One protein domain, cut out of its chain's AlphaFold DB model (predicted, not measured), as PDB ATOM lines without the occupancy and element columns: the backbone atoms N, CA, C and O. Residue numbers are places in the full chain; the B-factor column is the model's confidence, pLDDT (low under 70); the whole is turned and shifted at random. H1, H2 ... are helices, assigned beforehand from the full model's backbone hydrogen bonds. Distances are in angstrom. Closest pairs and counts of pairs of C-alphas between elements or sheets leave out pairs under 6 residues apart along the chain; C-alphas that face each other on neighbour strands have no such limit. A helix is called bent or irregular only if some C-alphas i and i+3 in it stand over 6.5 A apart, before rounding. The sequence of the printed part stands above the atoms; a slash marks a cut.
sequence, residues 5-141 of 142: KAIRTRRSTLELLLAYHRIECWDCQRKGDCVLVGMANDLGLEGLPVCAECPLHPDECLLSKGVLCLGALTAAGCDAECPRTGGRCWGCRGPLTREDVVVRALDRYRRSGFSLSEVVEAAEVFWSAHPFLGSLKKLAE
ATOM      1  N   LYS A   5     165.809 147.728 143.822       93.12
ATOM      2  CA  LYS A   5     164.947 147.800 145.012       93.12
ATOM      3  C   LYS A   5     163.505 148.151 144.633       93.12
ATOM      4  O   LYS A   5     162.587 147.477 145.084       93.12
ATOM      5  N   ALA A   6     163.316 149.158 143.779       91.88
ATOM      6  CA  ALA A   6     161.987 149.580 143.343       91.88
ATOM      7  C   ALA A   6     161.259 148.486 142.542       91.88
ATOM      8  O   ALA A   6     160.059 148.300 142.729       91.88
ATOM      9  N   ILE A   7     161.971 147.743 141.685       91.62
ATOM     10  CA  ILE A   7     161.397 146.617 140.928       91.62
ATOM     11  C   ILE A   7     160.909 145.522 141.880       91.62
ATOM     12  O   ILE A   7     159.758 145.106 141.773       91.62
ATOM     13  N   ARG A   8     161.736 145.111 142.853       92.44
ATOM     14  CA  ARG A   8     161.351 144.091 143.842       92.44
ATOM     15  C   ARG A   8     160.120 144.498 144.647       92.44
ATOM     16  O   ARG A   8     159.186 143.714 144.745       92.44
ATOM     17  N   THR A   9     160.083 145.728 145.166       93.81
ATOM     18  CA  THR A   9     158.921 146.218 145.925       93.81
ATOM     19  C   THR A   9     157.650 146.199 145.078       93.81
ATOM     20  O   THR A   9     156.636 145.675 145.520       93.81
ATOM     21  N   ARG A  10     157.707 146.706 143.839       94.06
ATOM     22  CA  ARG A  10     156.552 146.707 142.929       94.06
ATOM     23  C   ARG A  10     156.072 145.299 142.594       94.06
ATOM     24  O   ARG A  10     154.866 145.083 142.536       94.06
ATOM     25  N   ARG A  11     157.005 144.366 142.387       93.31
ATOM     26  CA  ARG A  11     156.707 142.957 142.126       93.31
ATOM     27  C   ARG A  11     155.917 142.348 143.284       93.31
ATOM     28  O   ARG A  11     154.804 141.891 143.057       93.31
ATOM     29  N   SER A  12     156.421 142.458 144.514       93.12
ATOM     30  CA  SER A  12     155.730 141.932 145.699       93.12
ATOM     31  C   SER A  12     154.368 142.592 145.936       93.12
ATOM     32  O   SER A  12     153.411 141.920 146.303       93.12
ATOM     33  N   THR A  13     154.237 143.901 145.688       93.69
ATOM     34  CA  THR A  13     152.933 144.579 145.762       93.69
ATOM     35  C   THR A  13     151.943 144.013 144.744       93.69
ATOM     36  O   THR A  13     150.788 143.774 145.088       93.69
ATOM     37  N   LEU A  14     152.372 143.783 143.502       92.62
ATOM     38  CA  LEU A  14     151.496 143.239 142.469       92.62
ATOM     39  C   LEU A  14     151.142 141.767 142.724       92.62
ATOM     40  O   LEU A  14     149.993 141.395 142.524       92.62
ATOM     41  N   GLU A  15     152.067 140.957 143.238       90.50
ATOM     42  CA  GLU A  15     151.782 139.584 143.687       90.50
ATOM     43  C   GLU A  15     150.678 139.563 144.753       90.50
ATOM     44  O   GLU A  15     149.722 138.798 144.631       90.50
ATOM     45  N   LEU A  16     150.745 140.461 145.746       90.94
ATOM     46  CA  LEU A  16     149.695 140.603 146.759       90.94
ATOM     47  C   LEU A  16     148.353 141.017 146.145       90.94
ATOM     48  O   LEU A  16     147.324 140.443 146.490       90.94
ATOM     49  N   LEU A  17     148.339 141.969 145.208       91.00
ATOM     50  CA  LEU A  17     147.108 142.352 144.503       91.00
ATOM     51  C   LEU A  17     146.520 141.173 143.710       91.00
ATOM     52  O   LEU A  17     145.312 140.937 143.753       91.00
ATOM     53  N   LEU A  18     147.366 140.401 143.023       88.81
ATOM     54  CA  LEU A  18     146.973 139.221 142.249       88.81
ATOM     55  C   LEU A  18     146.575 138.018 143.119       88.81
ATOM     56  O   LEU A  18     145.970 137.077 142.607       88.81
ATOM     57  N   ALA A  19     146.894 138.017 144.413       86.06
ATOM     58  CA  ALA A  19     146.390 137.015 145.352       86.06
ATOM     59  C   ALA A  19     144.895 137.225 145.655       86.06
ATOM     60  O   ALA A  19     144.153 136.257 145.786       86.06
ATOM     61  N   TYR A  20     144.441 138.483 145.708       87.31
ATOM     62  CA  TYR A  20     143.029 138.829 145.925       87.31
ATOM     63  C   TYR A  20     142.240 139.002 144.625       87.31
ATOM     64  O   TYR A  20     141.010 138.927 144.615       87.31
ATOM     65  N   HIS A  21     142.925 139.226 143.505       89.00
ATOM     66  CA  HIS A  21     142.296 139.180 142.197       89.00
ATOM     67  C   HIS A  21     141.937 137.731 141.850       89.00
ATOM     68  O   HIS A  21     142.774 136.841 141.924       89.00
ATOM     69  N   ARG A  22     140.692 137.473 141.440       83.75
ATOM     70  CA  ARG A  22     140.211 136.104 141.196       83.75
ATOM     71  C   ARG A  22     140.776 135.426 139.932       83.75
ATOM     72  O   ARG A  22     140.459 134.273 139.714       83.75
ATOM     73  N   ILE A  23     141.597 136.102 139.118       91.25
ATOM     74  CA  ILE A  23     142.266 135.568 137.900       91.25
ATOM     75  C   ILE A  23     141.356 134.621 137.083       91.25
ATOM     76  O   ILE A  23     141.758 133.575 136.590       91.25
ATOM     77  N   GLU A  24     140.096 135.006 136.904       93.62
ATOM     78  CA  GLU A  24     139.155 134.342 135.996       93.62
ATOM     79  C   GLU A  24     139.210 135.073 134.653       93.62
ATOM     80  O   GLU A  24     138.225 135.622 134.158       93.62
ATOM     81  N   CYS A  25     140.418 135.182 134.089       93.62
ATOM     82  CA  CYS A  25     140.650 136.045 132.933       93.62
ATOM     83  C   CYS A  25     139.800 135.633 131.732       93.62
ATOM     84  O   CYS A  25     139.478 136.494 130.933       93.62
ATOM     85  N   TRP A  26     139.397 134.366 131.613       93.50
ATOM     86  CA  TRP A  26     138.517 133.875 130.546       93.50
ATOM     87  C   TRP A  26     137.133 134.545 130.520       93.50
ATOM     88  O   TRP A  26     136.606 134.744 129.422       93.50
ATOM     89  N   ASP A  27     136.601 134.956 131.677       92.50
ATOM     90  CA  ASP A  27     135.301 135.635 131.820       92.50
ATOM     91  C   ASP A  27     135.450 137.165 132.005       92.50
ATOM     92  O   ASP A  27     134.467 137.901 132.084       92.50
ATOM     93  N   CYS A  28     136.684 137.681 132.053       91.69
ATOM     94  CA  CYS A  28     136.961 139.102 132.248       91.69
ATOM     95  C   CYS A  28     136.737 139.912 130.962       91.69
ATOM     96  O   CYS A  28     137.338 139.632 129.926       91.69
ATOM     97  N   GLN A  29     135.957 140.993 131.052       89.19
ATOM     98  CA  GLN A  29     135.715 141.916 129.932       89.19
ATOM     99  C   GLN A  29     136.937 142.764 129.552       89.19
ATOM    100  O   GLN A  29     136.991 143.307 128.457       89.19
ATOM    101  N   ARG A  30     137.922 142.879 130.452       89.56
ATOM    102  CA  ARG A  30     139.155 143.652 130.232       89.56
ATOM    103  C   ARG A  30     140.339 142.803 129.769       89.56
ATOM    104  O   ARG A  30     141.450 143.319 129.743       89.56
ATOM    105  N   LYS A  31     140.166 141.505 129.500       90.88
ATOM    106  CA  LYS A  31     141.275 140.685 128.980       90.88
ATOM    107  C   LYS A  31     141.759 141.226 127.627       90.88
ATOM    108  O   LYS A  31     140.985 141.867 126.928       90.88
ATOM    109  N   GLY A  32     143.040 141.038 127.313       87.75
ATOM    110  CA  GLY A  32     143.699 141.693 126.175       87.75
ATOM    111  C   GLY A  32     144.198 143.108 126.500       87.75
ATOM    112  O   GLY A  32     145.356 143.406 126.240       87.75
ATOM    113  N   ASP A  33     143.386 143.918 127.191       89.12
ATOM    114  CA  ASP A  33     143.698 145.319 127.546       89.12
ATOM    115  C   ASP A  33     143.856 145.549 129.066       89.12
ATOM    116  O   ASP A  33     143.705 146.655 129.601       89.12
ATOM    117  N   CYS A  34     144.128 144.487 129.827       89.19
ATOM    118  CA  CYS A  34     144.155 144.555 131.284       89.19
ATOM    119  C   CYS A  34     145.453 145.193 131.797       89.19
ATOM    120  O   CYS A  34     146.543 144.641 131.643       89.19
ATOM    121  N   VAL A  35     145.329 146.294 132.544       90.38
ATOM    122  CA  VAL A  35     146.472 146.995 133.161       90.38
ATOM    123  C   VAL A  35     147.313 146.074 134.057       90.38
ATOM    124  O   VAL A  35     148.534 146.203 134.088       90.38
ATOM    125  N   LEU A  36     146.691 145.123 134.767       90.75
ATOM    126  CA  LEU A  36     147.420 144.191 135.637       90.75
ATOM    127  C   LEU A  36     148.330 143.247 134.846       90.75
ATOM    128  O   LEU A  36     149.402 142.910 135.335       90.75
ATOM    129  N   VAL A  37     147.928 142.859 133.633       89.75
ATOM    130  CA  VAL A  37     148.734 142.010 132.742       89.75
ATOM    131  C   VAL A  37     149.929 142.796 132.226       89.75
ATOM    132  O   VAL A  37     151.055 142.329 132.341       89.75
ATOM    133  N   GLY A  38     149.708 144.036 131.775       89.06
ATOM    134  CA  GLY A  38     150.803 144.923 131.377       89.06
ATOM    135  C   GLY A  38     151.814 145.135 132.509       89.06
ATOM    136  O   GLY A  38     153.017 145.003 132.306       89.06
ATOM    137  N   MET A  39     151.335 145.373 133.735       90.94
ATOM    138  CA  MET A  39     152.216 145.489 134.901       90.94
ATOM    139  C   MET A  39     152.928 144.176 135.255       90.94
ATOM    140  O   MET A  39     154.072 144.221 135.708       90.94
ATOM    141  N   ALA A  40     152.268 143.028 135.089       91.06
ATOM    142  CA  ALA A  40     152.862 141.721 135.341       91.06
ATOM    143  C   ALA A  40     153.995 141.436 134.349       91.06
ATOM    144  O   ALA A  40     155.099 141.104 134.779       91.06
ATOM    145  N   ASN A  41     153.760 141.682 133.059       88.00
ATOM    146  CA  ASN A  41     154.747 141.517 131.994       88.00
ATOM    147  C   ASN A  41     155.949 142.457 132.206       88.00
ATOM    148  O   ASN A  41     157.092 142.004 132.209       88.00
ATOM    149  N   ASP A  42     155.702 143.731 132.536       89.12
ATOM    150  CA  ASP A  42     156.731 144.724 132.897       89.12
ATOM    151  C   ASP A  42     157.643 144.288 134.062       89.12
ATOM    152  O   ASP A  42     158.784 144.746 134.182       89.12
ATOM    153  N   LEU A  43     157.113 143.482 134.986       90.69
ATOM    154  CA  LEU A  43     157.791 143.050 136.212       90.69
ATOM    155  C   LEU A  43     158.263 141.587 136.151       90.69
ATOM    156  O   LEU A  43     158.817 141.091 137.142       90.69
ATOM    157  N   GLY A  44     158.065 140.912 135.013       87.06
ATOM    158  CA  GLY A  44     158.389 139.499 134.813       87.06
ATOM    159  C   GLY A  44     157.649 138.580 135.785       87.06
ATOM    160  O   GLY A  44     158.254 137.664 136.347       87.06
ATOM    161  N   LEU A  45     156.391 138.899 136.091       87.25
ATOM    162  CA  LEU A  45     155.525 138.054 136.903       87.25
ATOM    163  C   LEU A  45     154.916 136.945 136.057       87.25
ATOM    164  O   LEU A  45     154.392 137.184 134.976       87.25
ATOM    165  N   GLU A  46     154.943 135.743 136.612       83.06
ATOM    166  CA  GLU A  46     154.368 134.546 136.011       83.06
ATOM    167  C   GLU A  46     153.094 134.132 136.765       83.06
ATOM    168  O   GLU A  46     152.744 134.701 137.803       83.06
ATOM    169  N   GLY A  47     152.382 133.128 136.250       85.25
ATOM    170  CA  GLY A  47     151.181 132.585 136.897       85.25
ATOM    171  C   GLY A  47     149.864 133.241 136.474       85.25
ATOM    172  O   GLY A  47     148.845 133.030 137.133       85.25
ATOM    173  N   LEU A  48     149.866 134.006 135.379       92.75
ATOM    174  CA  LEU A  48     148.653 134.451 134.691       92.75
ATOM    175  C   LEU A  48     148.317 133.506 133.526       92.75
ATOM    176  O   LEU A  48     149.239 133.047 132.849       92.75
ATOM    177  N   PRO A  49     147.028 133.218 133.265       96.00
ATOM    178  CA  PRO A  49     146.609 132.410 132.124       96.00
ATOM    179  C   PRO A  49     146.834 133.150 130.805       96.00
ATOM    180  O   PRO A  49     146.673 134.368 130.751       96.00
ATOM    181  N   VAL A  50     147.037 132.416 129.706       96.25
ATOM    182  CA  VAL A  50     146.998 132.972 128.334       96.25
ATOM    183  C   VAL A  50     145.712 133.769 128.088       96.25
ATOM    184  O   VAL A  50     145.712 134.755 127.356       96.25
ATOM    185  N   CYS A  51     144.607 133.399 128.743       96.38
ATOM    186  CA  CYS A  51     143.360 134.164 128.699       96.38
ATOM    187  C   CYS A  51     143.512 135.642 129.078       96.38
ATOM    188  O   CYS A  51     142.676 136.427 128.656       96.38
ATOM    189  N   ALA A  52     144.523 136.024 129.858       94.81
ATOM    190  CA  ALA A  52     144.763 137.407 130.253       94.81
ATOM    191  C   ALA A  52     145.242 138.287 129.077       94.81
ATOM    192  O   ALA A  52     144.916 139.472 129.033       94.81
ATOM    193  N   GLU A  53     145.935 137.682 128.108       94.75
ATOM    194  CA  GLU A  53     146.460 138.304 126.877       94.75
ATOM    195  C   GLU A  53     145.548 138.065 125.658       94.75
ATOM    196  O   GLU A  53     145.772 138.604 124.578       94.75
ATOM    197  N   CYS A  54     144.517 137.229 125.812       95.56
ATOM    198  CA  CYS A  54     143.649 136.811 124.717       95.56
ATOM    199  C   CYS A  54     142.783 137.970 124.194       95.56
ATOM    200  O   CYS A  54     142.096 138.599 125.001       95.56
ATOM    201  N   PRO A  55     142.734 138.201 122.863       93.50
ATOM    202  CA  PRO A  55     141.931 139.278 122.283       93.50
ATOM    203  C   PRO A  55     140.431 138.951 122.199       93.50
ATOM    204  O   PRO A  55     139.618 139.851 122.037       93.50
ATOM    205  N   LEU A  56     140.045 137.674 122.279       94.38
ATOM    206  CA  LEU A  56     138.652 137.253 122.106       94.38
ATOM    207  C   LEU A  56     137.871 137.481 123.391       94.38
ATOM    208  O   LEU A  56     138.117 136.734 124.334       94.38
ATOM    209  N   HIS A  57     136.918 138.414 123.431       90.81
ATOM    210  CA  HIS A  57     136.084 138.710 124.607       90.81
ATOM    211  C   HIS A  57     135.253 137.493 125.093       90.81
ATOM    212  O   HIS A  57     135.227 136.448 124.434       90.81
ATOM    213  N   PRO A  58     134.678 137.506 126.317       89.69
ATOM    214  CA  PRO A  58     133.993 136.331 126.882       89.69
ATOM    215  C   PRO A  58     132.848 135.765 126.018       89.69
ATOM    216  O   PRO A  58     132.638 134.551 125.994       89.69
ATOM    217  N   ASP A  59     132.158 136.631 125.282       88.81
ATOM    218  CA  ASP A  59     131.130 136.333 124.280       88.81
ATOM    219  C   ASP A  59     131.694 135.648 123.026       88.81
ATOM    220  O   ASP A  59     131.073 134.743 122.470       88.81
ATOM    221  N   GLU A  60     132.914 135.998 122.624       92.44
ATOM    222  CA  GLU A  60     133.588 135.404 121.466       92.44
ATOM    223  C   GLU A  60     134.497 134.220 121.813       92.44
ATOM    224  O   GLU A  60     135.116 133.627 120.920       92.44
ATOM    225  N   CYS A  61     134.574 133.869 123.098       94.75
ATOM    226  CA  CYS A  61     135.460 132.847 123.625       94.75
ATOM    227  C   CYS A  61     135.254 131.499 122.921       94.75
ATOM    228  O   CYS A  61     134.140 130.985 122.829       94.75
ATOM    229  N   LEU A  62     136.359 130.881 122.499       96.06
ATOM    230  CA  LEU A  62     136.356 129.579 121.827       96.06
ATOM    231  C   LEU A  62     135.682 128.480 122.661       96.06
ATOM    232  O   LEU A  62     134.952 127.667 122.105       96.06
ATOM    233  N   LEU A  63     135.841 128.511 123.990       95.56
ATOM    234  CA  LEU A  63     135.164 127.565 124.885       95.56
ATOM    235  C   LEU A  63     133.639 127.690 124.799       95.56
ATOM    236  O   LEU A  63     132.950 126.680 124.731       95.56
ATOM    237  N   SER A  64     133.116 128.917 124.734       92.75
ATOM    238  CA  SER A  64     131.679 129.175 124.555       92.75
ATOM    239  C   SER A  64     131.172 128.729 123.177       92.75
ATOM    240  O   SER A  64     129.988 128.458 123.018       92.75
ATOM    241  N   LYS A  65     132.067 128.630 122.188       93.19
ATOM    242  CA  LYS A  65     131.785 128.155 120.825       93.19
ATOM    243  C   LYS A  65     131.981 126.639 120.664       93.19
ATOM    244  O   LYS A  65     131.997 126.153 119.538       93.19
ATOM    245  N   GLY A  66     132.168 125.894 121.757       93.75
ATOM    246  CA  GLY A  66     132.378 124.441 121.716       93.75
ATOM    247  C   GLY A  66     133.764 124.019 121.219       93.75
ATOM    248  O   GLY A  66     133.981 122.852 120.909       93.75
ATOM    249  N   VAL A  67     134.733 124.939 121.167       96.56
ATOM    250  CA  VAL A  67     136.121 124.646 120.786       96.56
ATOM    251  C   VAL A  67     136.988 124.542 122.040       96.56
ATOM    252  O   VAL A  67     137.248 125.539 122.719       96.56
ATOM    253  N   LEU A  68     137.477 123.333 122.332       97.50
ATOM    254  CA  LEU A  68     138.319 123.056 123.498       97.50
ATOM    255  C   LEU A  68     139.643 123.825 123.409       97.50
ATOM    256  O   LEU A  68     140.528 123.448 122.648       97.50
ATOM    257  N   CYS A  69     139.809 124.886 124.194       98.00
ATOM    258  CA  CYS A  69     140.982 125.761 124.179       98.00
ATOM    259  C   CYS A  69     141.684 125.748 125.541       98.00
ATOM    260  O   CYS A  69     141.085 126.158 126.528       98.00
ATOM    261  N   LEU A  70     142.966 125.372 125.597       98.06
ATOM    262  CA  LEU A  70     143.704 125.202 126.861       98.06
ATOM    263  C   LEU A  70     144.202 126.512 127.497       98.06
ATOM    264  O   LEU A  70     144.942 126.497 128.483       98.06
ATOM    265  N   GLY A  71     143.799 127.668 126.964       97.38
ATOM    266  CA  GLY A  71     144.343 128.970 127.363       97.38
ATOM    267  C   GLY A  71     144.113 129.316 128.837       97.38
ATOM    268  O   GLY A  71     144.926 130.018 129.432       97.38
ATOM    269  N   ALA A  72     143.048 128.785 129.446       96.94
ATOM    270  CA  ALA A  72     142.741 129.011 130.859       96.94
ATOM    271  C   ALA A  72     143.667 128.237 131.812       96.94
ATOM    272  O   ALA A  72     143.783 128.610 132.975       96.94
ATOM    273  N   LEU A  73     144.334 127.184 131.325       97.31
ATOM    274  CA  LEU A  73     145.257 126.350 132.103       97.31
ATOM    275  C   LEU A  73     146.723 126.585 131.743       97.31
ATOM    276  O   LEU A  73     147.592 125.989 132.364       97.31
ATOM    277  N   THR A  74     147.006 127.420 130.746       96.88
ATOM    278  CA  THR A  74     148.350 127.602 130.190       96.88
ATOM    279  C   THR A  74     148.945 128.920 130.660       96.88
ATOM    280  O   THR A  74     148.238 129.928 130.679       96.88
ATOM    281  N   ALA A  75     150.234 128.936 130.996       94.69
ATOM    282  CA  ALA A  75     150.942 130.160 131.361       94.69
ATOM    283  C   ALA A  75     151.002 131.172 130.196       94.69
ATOM    284  O   ALA A  75     151.263 130.800 129.049       94.69
ATOM    285  N   ALA A  76     150.758 132.449 130.506       93.38
ATOM    286  CA  ALA A  76     150.831 133.586 129.586       93.38
ATOM    287  C   ALA A  76     152.268 133.898 129.104       93.38
ATOM    288  O   ALA A  76     153.229 133.217 129.473       93.38
ATOM    289  N   GLY A  77     152.415 134.930 128.267       90.56
ATOM    290  CA  GLY A  77     153.689 135.397 127.713       90.56
ATOM    291  C   GLY A  77     153.926 134.980 126.260       90.56
ATOM    292  O   GLY A  77     155.066 134.958 125.799       90.56
ATOM    293  N   CYS A  78     152.880 134.568 125.541       92.69
ATOM    294  CA  CYS A  78     152.910 134.363 124.084       92.69
ATOM    295  C   CYS A  78     151.916 135.265 123.342       92.69
ATOM    296  O   CYS A  78     151.581 134.969 122.194       92.69
ATOM    297  N   ASP A  79     151.392 136.297 124.011       92.00
ATOM    298  CA  ASP A  79     150.456 137.287 123.465       92.00
ATOM    299  C   ASP A  79     149.189 136.674 122.846       92.00
ATOM    300  O   ASP A  79     148.545 137.253 121.966       92.00
ATOM    301  N   ALA A  80     148.842 135.469 123.314       95.50
ATOM    302  CA  ALA A  80     147.757 134.648 122.796       95.50
ATOM    303  C   ALA A  80     147.770 134.517 121.257       95.50
ATOM    304  O   ALA A  80     146.720 134.579 120.613       95.50
ATOM    305  N   GLU A  81     148.953 134.285 120.674       95.88
ATOM    306  CA  GLU A  81     149.155 134.216 119.218       95.88
ATOM    307  C   GLU A  81     148.205 133.229 118.513       95.88
ATOM    308  O   GLU A  81     147.648 133.527 117.456       95.88
ATOM    309  N   CYS A  82     147.953 132.059 119.115       96.62
ATOM    310  CA  CYS A  82     147.048 131.068 118.527       96.62
ATOM    311  C   CYS A  82     145.600 131.606 118.416       96.62
ATOM    312  O   CYS A  82     145.090 131.653 117.300       96.62
ATOM    313  N   PRO A  83     144.942 132.082 119.499       95.38
ATOM    314  CA  PRO A  83     143.662 132.793 119.391       95.38
ATOM    315  C   PRO A  83     143.655 133.977 118.422       95.38
ATOM    316  O   PRO A  83     142.672 134.164 117.709       95.38
ATOM    317  N   ARG A  84     144.736 134.765 118.371       94.38
ATOM    318  CA  ARG A  84     144.844 135.940 117.493       94.38
ATOM    319  C   ARG A  84     144.793 135.573 116.007       94.38
ATOM    320  O   ARG A  84     144.242 136.326 115.213       94.38
ATOM    321  N   THR A  85     145.312 134.402 115.649       94.69
ATOM    322  CA  THR A  85     145.300 133.857 114.282       94.69
ATOM    323  C   THR A  85     144.103 132.939 113.998       94.69
ATOM    324  O   THR A  85     144.031 132.322 112.939       94.69
ATOM    325  N   GLY A  86     143.134 132.857 114.921       92.31
ATOM    326  CA  GLY A  86     141.910 132.060 114.776       92.31
ATOM    327  C   GLY A  86     142.019 130.611 115.265       92.31
ATOM    328  O   GLY A  86     141.061 129.849 115.158       92.31
ATOM    329  N   GLY A  87     143.164 130.215 115.823       95.56
ATOM    330  CA  GLY A  87     143.387 128.893 116.403       95.56
ATOM    331  C   GLY A  87     143.041 128.807 117.892       95.56
ATOM    332  O   GLY A  87     142.882 129.800 118.599       95.56
ATOM    333  N   ARG A  88     142.982 127.582 118.419       96.75
ATOM    334  CA  ARG A  88     142.903 127.349 119.869       96.75
ATOM    335  C   ARG A  88     144.281 127.390 120.529       96.75
ATOM    336  O   ARG A  88     145.293 127.118 119.891       96.75
ATOM    337  N   CYS A  89     144.326 127.656 121.833       97.94
ATOM    338  CA  CYS A  89     145.536 127.429 122.617       97.94
ATOM    339  C   CYS A  89     145.733 125.925 122.854       97.94
ATOM    340  O   CYS A  89     144.809 125.237 123.295       97.94
ATOM    341  N   TRP A  90     146.949 125.450 122.587       97.06
ATOM    342  CA  TRP A  90     147.351 124.048 122.724       97.06
ATOM    343  C   TRP A  90     148.115 123.732 124.012       97.06
ATOM    344  O   TRP A  90     148.408 122.576 124.272       97.06
ATOM    345  N   GLY A  91     148.472 124.741 124.806       96.81
ATOM    346  CA  GLY A  91     149.213 124.520 126.047       96.81
ATOM    347  C   GLY A  91     150.734 124.453 125.926       96.81
ATOM    348  O   GLY A  91     151.395 124.134 126.904       96.81
ATOM    349  N   CYS A  92     151.340 124.807 124.791       96.56
ATOM    350  CA  CYS A  92     152.787 124.638 124.582       96.56
ATOM    351  C   CYS A  92     153.706 125.342 125.607       96.56
ATOM    352  O   CYS A  92     154.821 124.875 125.821       96.56
ATOM    353  N   ARG A  93     153.264 126.428 126.267       94.62
ATOM    354  CA  ARG A  93     154.054 127.132 127.303       94.62
ATOM    355  C   ARG A  93     154.090 126.426 128.662       94.62
ATOM    356  O   ARG A  93     154.838 126.855 129.534       94.62
ATOM    357  N   GLY A  94     153.303 125.370 128.844       94.75
ATOM    358  CA  GLY A  94     153.189 124.667 130.117       94.75
ATOM    359  C   GLY A  94     152.010 125.138 130.977       94.75
ATOM    360  O   GLY A  94     151.381 126.166 130.689       94.75
ATOM    361  N   PRO A  95     151.684 124.362 132.022       96.00
ATOM    362  CA  PRO A  95     150.516 124.603 132.846       96.00
ATOM    363  C   PRO A  95     150.721 125.749 133.840       96.00
ATOM    364  O   PRO A  95     151.826 126.019 134.308       96.00
ATOM    365  N   LEU A  96     149.615 126.365 134.244       93.81
ATOM    366  CA  LEU A  96     149.551 127.162 135.460       93.81
ATOM    367  C   LEU A  96     149.678 126.257 136.678       93.81
ATOM    368  O   LEU A  96     149.032 125.220 136.759       93.81
ATOM    369  N   THR A  97     150.461 126.697 137.654       90.62
ATOM    370  CA  THR A  97     150.700 125.951 138.896       90.62
ATOM    371  C   THR A  97     149.882 126.467 140.079       90.62
ATOM    372  O   THR A  97     149.869 125.849 141.140       90.62
ATOM    373  N   ARG A  98     149.172 127.589 139.908       89.94
ATOM    374  CA  ARG A  98     148.270 128.153 140.918       89.94
ATOM    375  C   ARG A  98     146.976 127.345 140.995       89.94
ATOM    376  O   ARG A  98     146.091 127.518 140.158       89.94
ATOM    377  N   GLU A  99     146.863 126.488 142.008       91.19
ATOM    378  CA  GLU A  99     145.719 125.581 142.187       91.19
ATOM    379  C   GLU A  99     144.369 126.311 142.228       91.19
ATOM    380  O   GLU A  99     143.420 125.873 141.583       91.19
ATOM    381  N   ASP A 100     144.288 127.467 142.896       91.06
ATOM    382  CA  ASP A 100     143.069 128.281 142.971       91.06
ATOM    383  C   ASP A 100     142.573 128.723 141.585       91.06
ATOM    384  O   ASP A 100     141.372 128.774 141.320       91.06
ATOM    385  N   VAL A 101     143.496 129.053 140.681       93.50
ATOM    386  CA  VAL A 101     143.182 129.433 139.296       93.50
ATOM    387  C   VAL A 101     142.827 128.198 138.475       93.50
ATOM    388  O   VAL A 101     141.835 128.215 137.751       93.50
ATOM    389  N   VAL A 102     143.587 127.110 138.627       95.38
ATOM    390  CA  VAL A 102     143.368 125.850 137.902       95.38
ATOM    391  C   VAL A 102     141.995 125.261 138.209       95.38
ATOM    392  O   VAL A 102     141.267 124.929 137.280       95.38
ATOM    393  N   VAL A 103     141.583 125.199 139.478       95.12
ATOM    394  CA  VAL A 103     140.261 124.677 139.870       95.12
ATOM    395  C   VAL A 103     139.129 125.477 139.221       95.12
ATOM    396  O   VAL A 103     138.179 124.901 138.690       95.12
ATOM    397  N   ARG A 104     139.243 126.808 139.189       95.50
ATOM    398  CA  ARG A 104     138.252 127.671 138.527       95.50
ATOM    399  C   ARG A 104     138.271 127.535 137.006       95.50
ATOM    400  O   ARG A 104     137.218 127.608 136.376       95.50
ATOM    401  N   ALA A 105     139.443 127.312 136.415       96.75
ATOM    402  CA  ALA A 105     139.557 127.014 134.993       96.75
ATOM    403  C   ALA A 105     138.858 125.686 134.663       96.75
ATOM    404  O   ALA A 105     138.063 125.645 133.728       96.75
ATOM    405  N   LEU A 106     139.081 124.627 135.454       96.88
ATOM    406  CA  LEU A 106     138.400 123.330 135.319       96.88
ATOM    407  C   LEU A 106     136.874 123.472 135.398       96.88
ATOM    408  O   LEU A 106     136.161 122.941 134.547       96.88
ATOM    409  N   ASP A 107     136.369 124.257 136.352       96.12
ATOM    410  CA  ASP A 107     134.944 124.590 136.434       96.12
ATOM    411  C   ASP A 107     134.430 125.301 135.164       96.12
ATOM    412  O   ASP A 107     133.356 124.976 134.651       96.12
ATOM    413  N   ARG A 108     135.220 126.210 134.574       95.94
ATOM    414  CA  ARG A 108     134.862 126.849 133.299       95.94
ATOM    415  C   ARG A 108     134.748 125.846 132.148       95.94
ATOM    416  O   ARG A 108     133.834 125.999 131.329       95.94
ATOM    417  N   TYR A 109     135.628 124.844 132.059       97.06
ATOM    418  CA  TYR A 109     135.518 123.789 131.038       97.06
ATOM    419  C   TYR A 109     134.257 122.949 131.241       97.06
ATOM    420  O   TYR A 109     133.507 122.773 130.280       97.06
ATOM    421  N   ARG A 110     133.964 122.534 132.485       96.19
ATOM    422  CA  ARG A 110     132.730 121.801 132.827       96.19
ATOM    423  C   ARG A 110     131.483 122.586 132.411       96.19
ATOM    424  O   ARG A 110     130.623 122.054 131.716       96.19
ATOM    425  N   ARG A 111     131.420 123.882 132.741       94.94
ATOM    426  CA  ARG A 111     130.323 124.781 132.325       94.94
ATOM    427  C   ARG A 111     130.216 124.974 130.809       94.94
ATOM    428  O   ARG A 111     129.155 125.351 130.329       94.94
ATOM    429  N   SER A 112     131.296 124.738 130.063       95.06
ATOM    430  CA  SER A 112     131.298 124.786 128.591       95.06
ATOM    431  C   SER A 112     130.875 123.468 127.940       95.06
ATOM    432  O   SER A 112     130.826 123.401 126.718       95.06
ATOM    433  N   GLY A 113     130.602 122.426 128.731       95.81
ATOM    434  CA  GLY A 113     130.206 121.109 128.234       95.81
ATOM    435  C   GLY A 113     131.363 120.161 127.908       95.81
ATOM    436  O   GLY A 113     131.106 119.114 127.325       95.81
ATOM    437  N   PHE A 114     132.609 120.484 128.278       96.88
ATOM    438  CA  PHE A 114     133.738 119.562 128.106       96.88
ATOM    439  C   PHE A 114     133.878 118.631 129.306       96.88
ATOM    440  O   PHE A 114     133.766 119.066 130.460       96.88
ATOM    441  N   SER A 115     134.198 117.365 129.048       96.75
ATOM    442  CA  SER A 115     134.660 116.469 130.103       96.75
ATOM    443  C   SER A 115     136.081 116.842 130.526       96.75
ATOM    444  O   SER A 115     136.885 117.342 129.736       96.75
ATOM    445  N   LEU A 116     136.421 116.611 131.796       96.62
ATOM    446  CA  LEU A 116     137.778 116.904 132.255       96.62
ATOM    447  C   LEU A 116     138.809 115.903 131.728       96.62
ATOM    448  O   LEU A 116     139.973 116.274 131.595       96.62
ATOM    449  N   SER A 117     138.394 114.690 131.356       95.62
ATOM    450  CA  SER A 117     139.260 113.738 130.655       95.62
ATOM    451  C   SER A 117     139.709 114.293 129.306       95.62
ATOM    452  O   SER A 117     140.906 114.323 129.052       95.62
ATOM    453  N   GLU A 118     138.799 114.861 128.504       96.50
ATOM    454  CA  GLU A 118     139.157 115.509 127.230       96.50
ATOM    455  C   GLU A 118     140.137 116.677 127.429       96.50
ATOM    456  O   GLU A 118     141.056 116.881 126.633       96.50
ATOM    457  N   VAL A 119     139.962 117.457 128.503       97.12
ATOM    458  CA  VAL A 119     140.872 118.562 128.846       97.12
ATOM    459  C   VAL A 119     142.268 118.031 129.182       97.12
ATOM    460  O   VAL A 119     143.259 118.585 128.703       97.12
ATOM    461  N   VAL A 120     142.354 116.969 129.988       96.56
ATOM    462  CA  VAL A 120     143.627 116.340 130.368       96.56
ATOM    463  C   VAL A 120     144.303 115.698 129.157       96.56
ATOM    464  O   VAL A 120     145.481 115.956 128.936       96.56
ATOM    465  N   GLU A 121     143.578 114.943 128.334       96.38
ATOM    466  CA  GLU A 121     144.102 114.336 127.100       96.38
ATOM    467  C   GLU A 121     144.668 115.398 126.148       96.38
ATOM    468  O   GLU A 121     145.768 115.254 125.610       96.38
ATOM    469  N   ALA A 122     143.967 116.524 125.980       96.69
ATOM    470  CA  ALA A 122     144.477 117.633 125.181       96.69
ATOM    471  C   ALA A 122     145.753 118.244 125.785       96.69
ATOM    472  O   ALA A 122     146.659 118.634 125.047       96.69
ATOM    473  N   ALA A 123     145.828 118.338 127.112       96.44
ATOM    474  CA  ALA A 123     146.996 118.835 127.828       96.44
ATOM    475  C   ALA A 123     148.209 117.892 127.721       96.44
ATOM    476  O   ALA A 123     149.345 118.363 127.628       96.44
ATOM    477  N   GLU A 124     147.998 116.574 127.677       95.88
ATOM    478  CA  GLU A 124     149.065 115.569 127.573       95.88
ATOM    479  C   GLU A 124     149.939 115.739 126.328       95.88
ATOM    480  O   GLU A 124     151.134 115.436 126.386       95.88
ATOM    481  N   VAL A 125     149.394 116.312 125.247       95.75
ATOM    482  CA  VAL A 125     150.135 116.612 124.009       95.75
ATOM    483  C   VAL A 125     151.428 117.382 124.293       95.75
ATOM    484  O   VAL A 125     152.468 117.063 123.721       95.75
ATOM    485  N   PHE A 126     151.383 118.369 125.194       96.44
ATOM    486  CA  PHE A 126     152.552 119.176 125.559       96.44
ATOM    487  C   PHE A 126     153.041 118.938 126.991       96.44
ATOM    488  O   PHE A 126     154.176 119.291 127.308       96.44
ATOM    489  N   TRP A 127     152.212 118.375 127.877       96.25
ATOM    490  CA  TRP A 127     152.510 118.264 129.313       96.25
ATOM    491  C   TRP A 127     152.813 116.839 129.777       96.25
ATOM    492  O   TRP A 127     152.977 116.637 130.976       96.25
ATOM    493  N   SER A 128     152.923 115.861 128.872       93.62
ATOM    494  CA  SER A 128     153.179 114.449 129.210       93.62
ATOM    495  C   SER A 128     154.366 114.232 130.159       93.62
ATOM    496  O   SER A 128     154.288 113.399 131.058       93.62
ATOM    497  N   ALA A 129     155.440 115.011 130.008       93.06
ATOM    498  CA  ALA A 129     156.621 114.960 130.874       93.06
ATOM    499  C   ALA A 129     156.619 116.009 132.007       93.06
ATOM    500  O   ALA A 129     157.570 116.080 132.787       93.06
ATOM    501  N   HIS A 130     155.590 116.857 132.105       93.94
ATOM    502  CA  HIS A 130     155.555 117.950 133.073       93.94
ATOM    503  C   HIS A 130     155.037 117.465 134.444       93.94
ATOM    504  O   HIS A 130     153.941 116.907 134.511       93.94
ATOM    505  N   PRO A 131     155.732 117.743 135.568       91.94
ATOM    506  CA  PRO A 131     155.349 117.225 136.891       91.94
ATOM    507  C   PRO A 131     153.926 117.594 137.331       91.94
ATOM    508  O   PRO A 131     153.240 116.812 137.986       91.94
ATOM    509  N   PHE A 132     153.461 118.783 136.941       93.06
ATOM    510  CA  PHE A 132     152.125 119.270 137.290       93.06
ATOM    511  C   PHE A 132     150.984 118.462 136.652       93.06
ATOM    512  O   PHE A 132     149.866 118.519 137.154       93.06
ATOM    513  N   LEU A 133     151.231 117.676 135.597       92.56
ATOM    514  CA  LEU A 133     150.185 116.859 134.974       92.56
ATOM    515  C   LEU A 133     149.549 115.885 135.980       92.56
ATOM    516  O   LEU A 133     148.335 115.702 135.976       92.56
ATOM    517  N   GLY A 134     150.343 115.316 136.894       92.06
ATOM    518  CA  GLY A 134     149.822 114.458 137.962       92.06
ATOM    519  C   GLY A 134     148.919 115.206 138.949       92.06
ATOM    520  O   GLY A 134     147.922 114.656 139.409       92.06
ATOM    521  N   SER A 135     149.234 116.468 139.252       93.81
ATOM    522  CA  SER A 135     148.369 117.328 140.070       93.81
ATOM    523  C   SER A 135     147.091 117.703 139.326       93.81
ATOM    524  O   SER A 135     146.015 117.650 139.913       93.81
ATOM    525  N   LEU A 136     147.188 118.018 138.031       93.69
ATOM    526  CA  LEU A 136     146.032 118.328 137.191       93.69
ATOM    527  C   LEU A 136     145.049 117.156 137.136       93.69
ATOM    528  O   LEU A 136     143.859 117.374 137.320       93.69
ATOM    529  N   LYS A 137     145.549 115.930 136.951       93.62
ATOM    530  CA  LYS A 137     144.766 114.685 136.987       93.62
ATOM    531  C   LYS A 137     143.981 114.535 138.294       93.62
ATOM    532  O   LYS A 137     142.757 114.465 138.287       93.62
ATOM    533  N   LYS A 138     144.668 114.677 139.434       93.50
ATOM    534  CA  LYS A 138     144.028 114.664 140.763       93.50
ATOM    535  C   LYS A 138     142.944 115.736 140.916       93.50
ATOM    536  O   LYS A 138     141.874 115.431 141.424       93.50
ATOM    537  N   LEU A 139     143.214 116.971 140.484       91.69
ATOM    538  CA  LEU A 139     142.251 118.081 140.546       91.69
ATOM    539  C   LEU A 139     141.063 117.887 139.596       91.69
ATOM    540  O   LEU A 139     139.965 118.366 139.870       91.69
ATOM    541  N   ALA A 140     141.293 117.212 138.474       89.12
ATOM    542  CA  ALA A 140     140.274 116.863 137.502       89.12
ATOM    543  C   ALA A 140     139.440 115.641 137.913       89.12
ATOM    544  O   ALA A 140     138.405 115.404 137.293       89.12
ATOM    545  N   GLU A 141     139.861 114.910 138.952       88.06
ATOM    546  CA  GLU A 141     139.299 113.614 139.354       88.06
ATOM    547  C   GLU A 141     139.411 112.560 138.230       88.06
ATOM    548  O   GLU A 141     138.525 111.723 138.064       88.06
TER     549      GLU A 141
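AT A GLANCE: This is residues 5 to 141 of the 142 residues of the protein "4Fe-4S His(Cys)3-ligated-type domain-containing protein" of Candidatus Micrarchaeota archaeon (UniProt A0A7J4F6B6). A core of loops, much of it from residues 43 to 80, has helices around its outside: H1 makes one end of the long axis, with H2 near it, and H4, H5 and H6 gather towards the other end. H5 and H6 are a hairpin of two helices side by side, H4 is set at a steep angle to them, and the tiny H3 sits by itself among the loops. The printed part has 137 residues with six named helices, H1 to H6 in order along the chain, and no named strand. The class is all helix, though under half of the residues, 62 of 137, are in named elements. The whole is compact, with a radius of gyration of the C-alphas of 14.4 A and spans of 45 by 31 by 23 A.

HOW THE PARTS SIT: The longest helix is H1, residues 5 to 20. With its residues 11 to 14 alone it only just touches H2, residues 35 to 42, with 3 pairs of C-alphas within 8 A. The closest C-alphas, of Leu 14 and Ala 40, are 7.4 A apart, and this helical hairpin runs opposite ways at a steep tilt of 41 degrees. H3, residues 81 to 84, touches no helix. H4, residues 99 to 111, and H5, residues 116 to 127, touch only at the corner by their link, through residues 106 to 110 and 116 to 119. Their closest C-alphas are those of Arg 110 and Leu 116, 7.1 A apart, and they run opposite ways at a steep tilt of 54 degrees. H5 touches H6, residues 132 to 140, in a helical hairpin, opposite ways at a shallow tilt of 5 degrees; the closest C-alphas, of Leu 116 and Ala 140, are 5.8 A apart. H4 and H6 are close but not clearly touching, with C-alphas Val 103 and Leu 139 closest at 6.9 A. H1 is apart from H3, H4, H5 and H6. Every O i to N i+4 pair is within hydrogen-bond range in H2 and H6, against 11 of 12 in H1, 8 of 9 in H4 and 6 of 8 in H5, while H3 is too short for such a pair.

IN THESE COORDINATES: H1 begins with C-alpha 5 at (164.947, 147.800, 145.012) and measures 23.7 A from first to last C-alpha. H4 measures 18.3 A and begins with C-alpha 99 at (145.719, 125.581, 142.187). H5 measures 15.1 A and is neither bent nor irregular, but only just: C-alphas 123 and 126 are 6.0 A apart. H6, 12.1 A, ends with C-alpha 140 at (140.274, 116.863, 137.502). H2 measures 10.5 A and H3 5.0 A.

THE WHOLE: The two C-alphas farthest apart are those of Lys 5 and Gly 113, 46.9 A. The printed part has no cut. The links H1 to H2, H2 to H3 and H3 to H4 are long, with 14, 38 and 14 residues; H4 to H5 and H5 to H6 are tight, with 4 each. The mean pLDDT of the printed part is 93.3, and no printed residue is under 70.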